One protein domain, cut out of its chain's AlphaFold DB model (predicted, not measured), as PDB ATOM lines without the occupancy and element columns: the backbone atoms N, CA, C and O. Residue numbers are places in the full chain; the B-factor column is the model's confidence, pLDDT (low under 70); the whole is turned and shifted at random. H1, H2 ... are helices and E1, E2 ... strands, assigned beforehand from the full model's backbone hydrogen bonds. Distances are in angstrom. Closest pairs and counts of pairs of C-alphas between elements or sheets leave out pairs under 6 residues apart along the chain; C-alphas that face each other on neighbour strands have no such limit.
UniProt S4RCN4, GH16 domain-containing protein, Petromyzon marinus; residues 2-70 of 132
ATOM      1  N   ARG A   2      -4.348 -19.390 -22.516       39.22
ATOM      2  CA  ARG A   2      -3.934 -19.249 -21.108       39.22
ATOM      3  C   ARG A   2      -2.551 -18.593 -21.090       39.22
ATOM      4  O   ARG A   2      -1.626 -19.175 -21.648       39.22
ATOM      5  N   HIS A   3      -2.413 -17.413 -20.489       43.19
ATOM      6  CA  HIS A   3      -1.093 -16.846 -20.206       43.19
ATOM      7  C   HIS A   3      -0.359 -17.788 -19.236       43.19
ATOM      8  O   HIS A   3      -0.879 -18.103 -18.166       43.19
ATOM      9  N   ARG A   4       0.808 -18.309 -19.639       56.88
ATOM     10  CA  ARG A   4       1.727 -19.028 -18.745       56.88
ATOM     11  C   ARG A   4       2.558 -17.968 -18.021       56.88
ATOM     12  O   ARG A   4       3.432 -17.390 -18.650       56.88
ATOM     13  N   GLY A   5       2.259 -17.689 -16.755       71.69
ATOM     14  CA  GLY A   5       3.037 -16.744 -15.951       71.69
ATOM     15  C   GLY A   5       2.322 -16.293 -14.678       71.69
ATOM     16  O   GLY A   5       1.107 -16.448 -14.555       71.69
ATOM     17  N   THR A   6       3.085 -15.761 -13.724       84.06
ATOM     18  CA  THR A   6       2.568 -15.022 -12.558       84.06
ATOM     19  C   THR A   6       2.686 -13.518 -12.810       84.06
ATOM     20  O   THR A   6       3.269 -13.094 -13.807       84.06
ATOM     21  N   PHE A   7       2.188 -12.692 -11.891       87.12
ATOM     22  CA  PHE A   7       2.385 -11.239 -11.945       87.12
ATOM     23  C   PHE A   7       3.873 -10.829 -12.036       87.12
ATOM     24  O   PHE A   7       4.198  -9.820 -12.640       87.12
ATOM     25  N   GLY A   8       4.800 -11.646 -11.524       87.31
ATOM     26  CA  GLY A   8       6.240 -11.376 -11.620       87.31
ATOM     27  C   GLY A   8       6.869 -11.647 -12.993       87.31
ATOM     28  O   GLY A   8       8.025 -11.307 -13.192       87.31
ATOM     29  N   THR A   9       6.140 -12.253 -13.937       86.94
ATOM     30  CA  THR A   9       6.688 -12.644 -15.258       86.94
ATOM     31  C   THR A   9       6.583 -11.557 -16.331       86.94
ATOM     32  O   THR A   9       7.038 -11.750 -17.455       86.94
ATOM     33  N   GLY A  10       5.957 -10.419 -16.016       90.56
ATOM     34  CA  GLY A  10       5.757  -9.310 -16.943       90.56
ATOM     35  C   GLY A  10       6.260  -7.984 -16.386       90.56
ATOM     36  O   GLY A  10       6.328  -7.777 -15.177       90.56
ATOM     37  N   PHE A  11       6.582  -7.053 -17.287       94.56
ATOM     38  CA  PHE A  11       6.814  -5.666 -16.895       94.56
ATOM     39  C   PHE A  11       5.487  -4.988 -16.560       94.56
ATOM     40  O   PHE A  11       4.570  -4.976 -17.382       94.56
ATOM     41  N   HIS A  12       5.443  -4.354 -15.392       95.94
ATOM     42  CA  HIS A  12       4.324  -3.543 -14.928       95.94
ATOM     43  C   HIS A  12       4.760  -2.094 -14.740       95.94
ATOM     44  O   HIS A  12       5.890  -1.815 -14.325       95.94
ATOM     45  N   LYS A  13       3.859  -1.155 -15.030       97.62
ATOM     46  CA  LYS A  13       4.100   0.268 -14.804       97.62
ATOM     47  C   LYS A  13       3.554   0.666 -13.440       97.62
ATOM     48  O   LYS A  13       2.349   0.830 -13.271       97.62
ATOM     49  N   TYR A  14       4.459   0.907 -12.503       97.12
ATOM     50  CA  TYR A  14       4.130   1.531 -11.227       97.12
ATOM     51  C   TYR A  14       4.176   3.051 -11.367       97.12
ATOM     52  O   TYR A  14       5.096   3.605 -11.970       97.12
ATOM     53  N   GLY A  15       3.166   3.727 -10.831       97.50
ATOM     54  CA  GLY A  15       3.096   5.182 -10.777       97.50
ATOM     55  C   GLY A  15       2.908   5.663  -9.349       97.50
ATOM     56  O   GLY A  15       2.176   5.048  -8.579       97.50
ATOM     57  N   MET A  16       3.537   6.784  -9.016       97.44
ATOM     58  CA  MET A  16       3.267   7.531  -7.796       97.44
ATOM     59  C   MET A  16       3.071   8.990  -8.180       97.44
ATOM     60  O   MET A  16       3.930   9.578  -8.835       97.44
ATOM     61  N   GLU A  17       1.951   9.568  -7.773       97.69
ATOM     62  CA  GLU A  17       1.780  11.014  -7.776       97.69
ATOM     63  C   GLU A  17       1.755  11.482  -6.331       97.69
ATOM     64  O   GLU A  17       0.945  11.017  -5.527       97.69
ATOM     65  N   TRP A  18       2.666  12.391  -6.012       97.25
ATOM     66  CA  TRP A  18       2.861  12.918  -4.676       97.25
ATOM     67  C   TRP A  18       2.706  14.430  -4.722       97.25
ATOM     68  O   TRP A  18       3.392  15.119  -5.473       97.25
ATOM     69  N   THR A  19       1.765  14.925  -3.928       96.75
ATOM     70  CA  THR A  19       1.415  16.340  -3.835       96.75
ATOM     71  C   THR A  19       1.477  16.795  -2.373       96.75
ATOM     72  O   THR A  19       1.536  15.957  -1.466       96.75
ATOM     73  N   PRO A  20       1.392  18.109  -2.100       95.75
ATOM     74  CA  PRO A  20       1.195  18.609  -0.740       95.75
ATOM     75  C   PRO A  20      -0.093  18.105  -0.071       95.75
ATOM     76  O   PRO A  20      -0.229  18.242   1.148       95.75
ATOM     77  N   ASP A  21      -1.029  17.551  -0.851       96.38
ATOM     78  CA  ASP A  21      -2.361  17.193  -0.384       96.38
ATOM     79  C   ASP A  21      -2.623  15.699  -0.229       96.38
ATOM     80  O   ASP A  21      -3.395  15.310   0.647       96.38
ATOM     81  N   TYR A  22      -2.005  14.881  -1.075       97.50
ATOM     82  CA  TYR A  22      -2.199  13.439  -1.115       97.50
ATOM     83  C   TYR A  22      -1.017  12.735  -1.788       97.50
ATOM     84  O   TYR A  22      -0.255  13.339  -2.551       97.50
ATOM     85  N   ILE A  23      -0.929  11.423  -1.574       97.94
ATOM     86  CA  ILE A  23      -0.132  10.512  -2.404       97.94
ATOM     87  C   ILE A  23      -1.080   9.489  -3.023       97.94
ATOM     88  O   ILE A  23      -1.881   8.886  -2.311       97.94
ATOM     89  N   ARG A  24      -1.000   9.275  -4.335       98.12
ATOM     90  CA  ARG A  24      -1.686   8.158  -4.997       98.12
ATOM     91  C   ARG A  24      -0.709   7.248  -5.715       98.12
ATOM     92  O   ARG A  24       0.312   7.700  -6.230       98.12
ATOM     93  N   PHE A  25      -1.076   5.980  -5.782       98.25
ATOM     94  CA  PHE A  25      -0.323   4.916  -6.416       98.25
ATOM     95  C   PHE A  25      -1.134   4.323  -7.558       98.25
ATOM     96  O   PHE A  25      -2.347   4.123  -7.445       98.25
ATOM     97  N   LEU A  26      -0.447   4.038  -8.657       98.38
ATOM     98  CA  LEU A  26      -1.023   3.465  -9.856       98.38
ATOM     99  C   LEU A  26      -0.308   2.168 -10.217       98.38
ATOM    100  O   LEU A  26       0.917   2.086 -10.119       98.38
ATOM    101  N   LEU A  27      -1.075   1.199 -10.706       97.81
ATOM    102  CA  LEU A  27      -0.575  -0.000 -11.360       97.81
ATOM    103  C   LEU A  27      -1.144  -0.047 -12.776       97.81
ATOM    104  O   LEU A  27      -2.354   0.025 -12.969       97.81
ATOM    105  N   ASP A  28      -0.261  -0.092 -13.769       97.50
ATOM    106  CA  ASP A  28      -0.607  -0.120 -15.193       97.50
ATOM    107  C   ASP A  28      -1.566   1.016 -15.607       97.50
ATOM    108  O   ASP A  28      -2.428   0.876 -16.471       97.50
ATOM    109  N   GLY A  29      -1.387   2.186 -14.980       97.25
ATOM    110  CA  GLY A  29      -2.185   3.391 -15.222       97.25
ATOM    111  C   GLY A  29      -3.516   3.452 -14.467       97.25
ATOM    112  O   GLY A  29      -4.188   4.479 -14.541       97.25
ATOM    113  N   GLN A  30      -3.885   2.411 -13.720       98.06
ATOM    114  CA  GLN A  30      -5.067   2.407 -12.860       98.06
ATOM    115  C   GLN A  30      -4.691   2.792 -11.431       98.06
ATOM    116  O   GLN A  30      -3.727   2.267 -10.882       98.06
ATOM    117  N   GLU A  31      -5.444   3.708 -10.822       98.31
ATOM    118  CA  GLU A  31      -5.269   4.062  -9.410       98.31
ATOM    119  C   GLU A  31      -5.636   2.865  -8.523       98.31
ATOM    120  O   GLU A  31      -6.748   2.345  -8.610       98.31
ATOM    121  N   ILE A  32      -4.696   2.432  -7.681       97.88
ATOM    122  CA  ILE A  32      -4.880   1.305  -6.750       97.88
ATOM    123  C   ILE A  32      -4.963   1.752  -5.289       97.88
ATOM    124  O   ILE A  32      -5.487   1.026  -4.449       97.88
ATOM    125  N   LEU A  33      -4.440   2.938  -4.975       97.44
ATOM    126  CA  LEU A  33      -4.467   3.516  -3.637       97.44
ATOM    127  C   LEU A  33      -4.342   5.031  -3.735       97.44
ATOM    128  O   LEU A  33      -3.493   5.540  -4.463       97.44
ATOM    129  N   LYS A  34      -5.122   5.747  -2.929       97.69
ATOM    130  CA  LYS A  34      -4.960   7.178  -2.691       97.69
ATOM    131  C   LYS A  34      -5.030   7.457  -1.197       97.69
ATOM    132  O   LYS A  34      -5.972   7.041  -0.529       97.69
ATOM    133  N   VAL A  35      -4.026   8.161  -0.690       97.44
ATOM    134  CA  VAL A  35      -3.905   8.574   0.707       97.44
ATOM    135  C   VAL A  35      -4.061  10.086   0.770       97.44
ATOM    136  O   VAL A  35      -3.143  10.820   0.410       97.44
ATOM    137  N   ASP A  36      -5.229  10.529   1.225       97.25
ATOM    138  CA  ASP A  36      -5.500  11.907   1.637       97.25
ATOM    139  C   ASP A  36      -5.869  11.874   3.128       97.25
ATOM    140  O   ASP A  36      -6.908  11.310   3.485       97.25
ATOM    141  N   PRO A  37      -5.019  12.414   4.015       96.50
ATOM    142  CA  PRO A  37      -5.242  12.318   5.448       96.50
ATOM    143  C   PRO A  37      -6.282  13.315   5.984       96.50
ATOM    144  O   PRO A  37      -6.585  13.296   7.177       96.50
ATOM    145  N   GLY A  38      -6.805  14.217   5.147       95.25
ATOM    146  CA  GLY A  38      -7.668  15.305   5.598       95.25
ATOM    147  C   GLY A  38      -6.949  16.300   6.521       95.25
ATOM    148  O   GLY A  38      -5.720  16.378   6.567       95.25
ATOM    149  N   ALA A  39      -7.726  17.101   7.256       93.00
ATOM    150  CA  ALA A  39      -7.193  18.189   8.085       93.00
ATOM    151  C   ALA A  39      -6.341  17.705   9.276       93.00
ATOM    152  O   ALA A  39      -5.432  18.418   9.696       93.00
ATOM    153  N   GLY A  40      -6.609  16.499   9.786       92.44
ATOM    154  CA  GLY A  40      -5.884  15.886  10.906       92.44
ATOM    155  C   GLY A  40      -4.463  15.418  10.571       92.44
ATOM    156  O   GLY A  40      -3.656  15.155  11.466       92.44
ATOM    157  N   GLY A  41      -4.131  15.337   9.279       95.81
ATOM    158  CA  GLY A  41      -2.831  14.871   8.808       95.81
ATOM    159  C   GLY A  41      -2.570  13.385   9.067       95.81
ATOM    160  O   GLY A  41      -3.398  12.656   9.614       95.81
ATOM    161  N   LEU A  42      -1.407  12.908   8.618       95.88
ATOM    162  CA  LEU A  42      -1.081  11.475   8.625       95.88
ATOM    163  C   LEU A  42      -1.036  10.851  10.025       95.88
ATOM    164  O   LEU A  42      -1.261   9.650  10.160       95.88
ATOM    165  N   TRP A  43      -0.788  11.651  11.065       94.94
ATOM    166  CA  TRP A  43      -0.841  11.170  12.444       94.94
ATOM    167  C   TRP A  43      -2.252  10.727  12.844       94.94
ATOM    168  O   TRP A  43      -2.447   9.610  13.319       94.94
ATOM    169  N   GLU A  44      -3.252  11.586  12.629       94.62
ATOM    170  CA  GLU A  44      -4.642  11.244  12.937       94.62
ATOM    171  C   GLU A  44      -5.141  10.127  12.013       94.62
ATOM    172  O   GLU A  44      -5.747   9.161  12.480       94.62
ATOM    173  N   PHE A  45      -4.800  10.201  10.721       95.56
ATOM    174  CA  PHE A  45      -5.151   9.178   9.736       95.56
ATOM    175  C   PHE A  45      -4.613   7.786  10.109       95.56
ATOM    176  O   PHE A  45      -5.326   6.791   9.982       95.56
ATOM    177  N   GLY A  46      -3.378   7.717  10.618       93.88
ATOM    178  CA  GLY A  46      -2.733   6.482  11.068       93.88
ATOM    179  C   GLY A  46      -3.284   5.915  12.380       93.88
ATOM    180  O   GLY A  46      -2.906   4.806  12.754       93.88
ATOM    181  N   LYS A  47      -4.176   6.643  13.073       95.06
ATOM    182  CA  LYS A  47      -4.786   6.240  14.355       95.06
ATOM    183  C   LYS A  47      -3.746   5.792  15.391       95.06
ATOM    184  O   LYS A  47      -3.953   4.804  16.100       95.06
ATOM    185  N   PHE A  48      -2.617   6.499  15.459       92.81
ATOM    186  CA  PHE A  48      -1.551   6.163  16.400       92.81
ATOM    187  C   PHE A  48      -2.053   6.225  17.856       92.81
ATOM    188  O   PHE A  48      -2.917   7.048  18.175       92.81
ATOM    189  N   PRO A  49      -1.533   5.364  18.754       94.62
ATOM    190  CA  PRO A  49      -1.966   5.332  20.145       94.62
ATOM    191  C   PRO A  49      -1.814   6.679  20.855       94.62
ATOM    192  O   PRO A  49      -0.799   7.356  20.711       94.62
ATOM    193  N   ALA A  50      -2.787   7.025  21.700       92.19
ATOM    194  CA  ALA A  50      -2.836   8.317  22.390       92.19
ATOM    195  C   ALA A  50      -1.688   8.560  23.391       92.19
ATOM    196  O   ALA A  50      -1.482   9.695  23.807       92.19
ATOM    197  N   TYR A  51      -0.960   7.513  23.796       95.31
ATOM    198  CA  TYR A  51       0.206   7.632  24.682       95.31
ATOM    199  C   TYR A  51       1.506   7.980  23.937       95.31
ATOM    200  O   TYR A  51       2.545   8.123  24.579       95.31
ATOM    201  N   LEU A  52       1.476   8.072  22.603       96.06
ATOM    202  CA  LEU A  52       2.596   8.553  21.803       96.06
ATOM    203  C   LEU A  52       2.404  10.033  21.472       96.06
ATOM    204  O   LEU A  52       1.320  10.457  21.066       96.06
ATOM    205  N   ASP A  53       3.478  10.809  21.583       95.25
ATOM    206  CA  ASP A  53       3.487  12.194  21.127       95.25
ATOM    207  C   ASP A  53       3.597  12.254  19.604       95.25
ATOM    208  O   ASP A  53       4.455  11.602  19.010       95.25
ATOM    209  N   ASN A  54       2.761  13.083  18.972       94.94
ATOM    210  CA  ASN A  54       2.837  13.334  17.536       94.94
ATOM    211  C   ASN A  54       4.111  14.138  17.197       94.94
ATOM    212  O   ASN A  54       4.148  15.343  17.479       94.94
ATOM    213  N   PRO A  55       5.119  13.546  16.526       95.19
ATOM    214  CA  PRO A  55       6.354  14.246  16.177       95.19
ATOM    215  C   PRO A  55       6.152  15.282  15.060       95.19
ATOM    216  O   PRO A  55       7.026  16.109  14.809       95.19
ATOM    217  N   TRP A  56       5.001  15.261  14.385       94.25
ATOM    218  CA  TRP A  56       4.644  16.160  13.287       94.25
ATOM    219  C   TRP A  56       3.633  17.231  13.709       94.25
ATOM    220  O   TRP A  56       3.010  17.880  12.867       94.25
ATOM    221  N   LYS A  57       3.455  17.449  15.017       92.69
ATOM    222  CA  LYS A  57       2.589  18.513  15.531       92.69
ATOM    223  C   LYS A  57       3.027  19.874  14.974       92.69
ATOM    224  O   LYS A  57       4.190  20.253  15.073       92.69
ATOM    225  N   GLY A  58       2.084  20.614  14.388       91.88
ATOM    226  CA  GLY A  58       2.344  21.922  13.771       91.88
ATOM    227  C   GLY A  58       2.997  21.868  12.383       91.88
ATOM    228  O   GLY A  58       3.309  22.919  11.826       91.88
ATOM    229  N   ARG A  59       3.203  20.676  11.810       94.31
ATOM    230  CA  ARG A  59       3.670  20.496  10.427       94.31
ATOM    231  C   ARG A  59       2.492  20.409   9.455       94.31
ATOM    232  O   ARG A  59       1.330  20.413   9.857       94.31
ATOM    233  N   ARG A  60       2.796  20.358   8.153       94.88
ATOM    234  CA  ARG A  60       1.779  20.183   7.106       94.88
ATOM    235  C   ARG A  60       1.130  18.804   7.222       94.88
ATOM    236  O   ARG A  60       1.747  17.864   7.713       94.88
ATOM    237  N   LYS A  61      -0.096  18.668   6.708       95.75
ATOM    238  CA  LYS A  61      -0.901  17.439   6.836       95.75
ATOM    239  C   LYS A  61      -0.224  16.177   6.272       95.75
ATOM    240  O   LYS A  61      -0.505  15.079   6.741       95.75
ATOM    241  N   MET A  62       0.688  16.342   5.309       97.38
ATOM    242  CA  MET A  62       1.455  15.252   4.698       97.38
ATOM    243  C   MET A  62       2.787  14.950   5.393       97.38
ATOM    244  O   MET A  62       3.495  14.062   4.933       97.38
ATOM    245  N   ALA A  63       3.155  15.626   6.487       96.69
ATOM    246  CA  ALA A  63       4.373  15.298   7.228       96.69
ATOM    247  C   ALA A  63       4.349  13.831   7.715       96.69
ATOM    248  O   ALA A  63       3.318  13.384   8.226       96.69
ATOM    249  N   PRO A  64       5.453  13.071   7.555       94.81
ATOM    250  CA  PRO A  64       6.799  13.527   7.190       94.81
ATOM    251  C   PRO A  64       7.081  13.606   5.680       94.81
ATOM    252  O   PRO A  64       8.184  13.999   5.311       94.81
ATOM    253  N   PHE A  65       6.121  13.266   4.817       96.19
ATOM    254  CA  PHE A  65       6.195  13.372   3.351       96.19
ATOM    255  C   PHE A  65       5.925  14.807   2.856       96.19
ATOM    256  O   PHE A  65       5.273  15.023   1.835       96.19
ATOM    257  N   ASP A  66       6.408  15.806   3.600       95.12
ATOM    258  CA  ASP A  66       6.330  17.237   3.284       95.12
ATOM    259  C   ASP A  66       7.712  17.858   2.985       95.12
ATOM    260  O   ASP A  66       7.866  19.078   3.027       95.12
ATOM    261  N   GLN A  67       8.705  17.017   2.686       94.62
ATOM    262  CA  GLN A  67      10.106  17.363   2.408       94.62
ATOM    263  C   GLN A  67      10.672  16.473   1.288       94.62
ATOM    264  O   GLN A  67       9.972  15.595   0.792       94.62
ATOM    265  N   GLU A  68      11.929  16.679   0.896       94.38
ATOM    266  CA  GLU A  68      12.606  15.868  -0.126       94.38
ATOM    267  C   GLU A  68      12.950  14.456   0.384       94.38
ATOM    268  O   GLU A  68      13.341  14.275   1.538       94.38
ATOM    269  N   PHE A  69      12.819  13.451  -0.487       94.81
ATOM    270  CA  PHE A  69      13.138  12.047  -0.202       94.81
ATOM    271  C   PHE A  69      13.955  11.432  -1.341       94.81
ATOM    272  O   PHE A  69      13.868  11.856  -2.494       94.81
ATOM    273  N   TYR A  70      14.696  10.372  -1.019       94.62
ATOM    274  CA  TYR A  70      15.369   9.527  -2.002       94.62
ATOM    275  C   TYR A  70      14.470   8.363  -2.422       94.62
ATOM    276  O   TYR A  70      13.853   7.711  -1.579       94.62
TER     277      TYR A  70
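AT A GLANCE: This is residues 2 to 70 of the 132 residues of the protein "GH16 domain-containing protein" of Petromyzon marinus (UniProt S4RCN4). With little regular structure, this is a three-stranded antiparallel sheet, E1 - E2 - E3, with residues 2 to 10 sticking out at one end and small H1 at the other, followed by unnamed residues 46 to 70. The strands form a meander, each the antiparallel neighbour of the one before. Of 69 printed residues, 21 are in named elements, E1, E2, E3, H1 in order, class mixed. The whole is only just extended, close to loose: radius of gyration of the C-alphas 16.6 A, spans 53 by 24 by 22 A.

IN THESE COORDINATES: Find C-alpha 14 at (4.130, 1.531, -11.227); E1, residues 14 to 18, runs 13.2 A from there. E2, residues 23 to 27, covers 13.8 A, and E3, residues 30 to 35, 14.9 A. H1, residues 41 to 45, 6.2 A, ends at (-5.151, 9.178, 9.736).

HOW THE PARTS SIT: Hairpin E1 and E2 stands at 166 degrees; look for N 15 and O 26, 2.9 A apart. Hairpin E2 and E3 stands at 157 degrees, with N 25 and O 33 at 2.8 A. H1, its O i to N i+4 pair within hydrogen-bond range, is apart from E1 and E2.

THE WHOLE: The C-alphas farthest apart, of Arg 2 and Gly 58, are 54.3 A apart. The printed part has no cut. Residues 2 to 4 have pLDDT under 70.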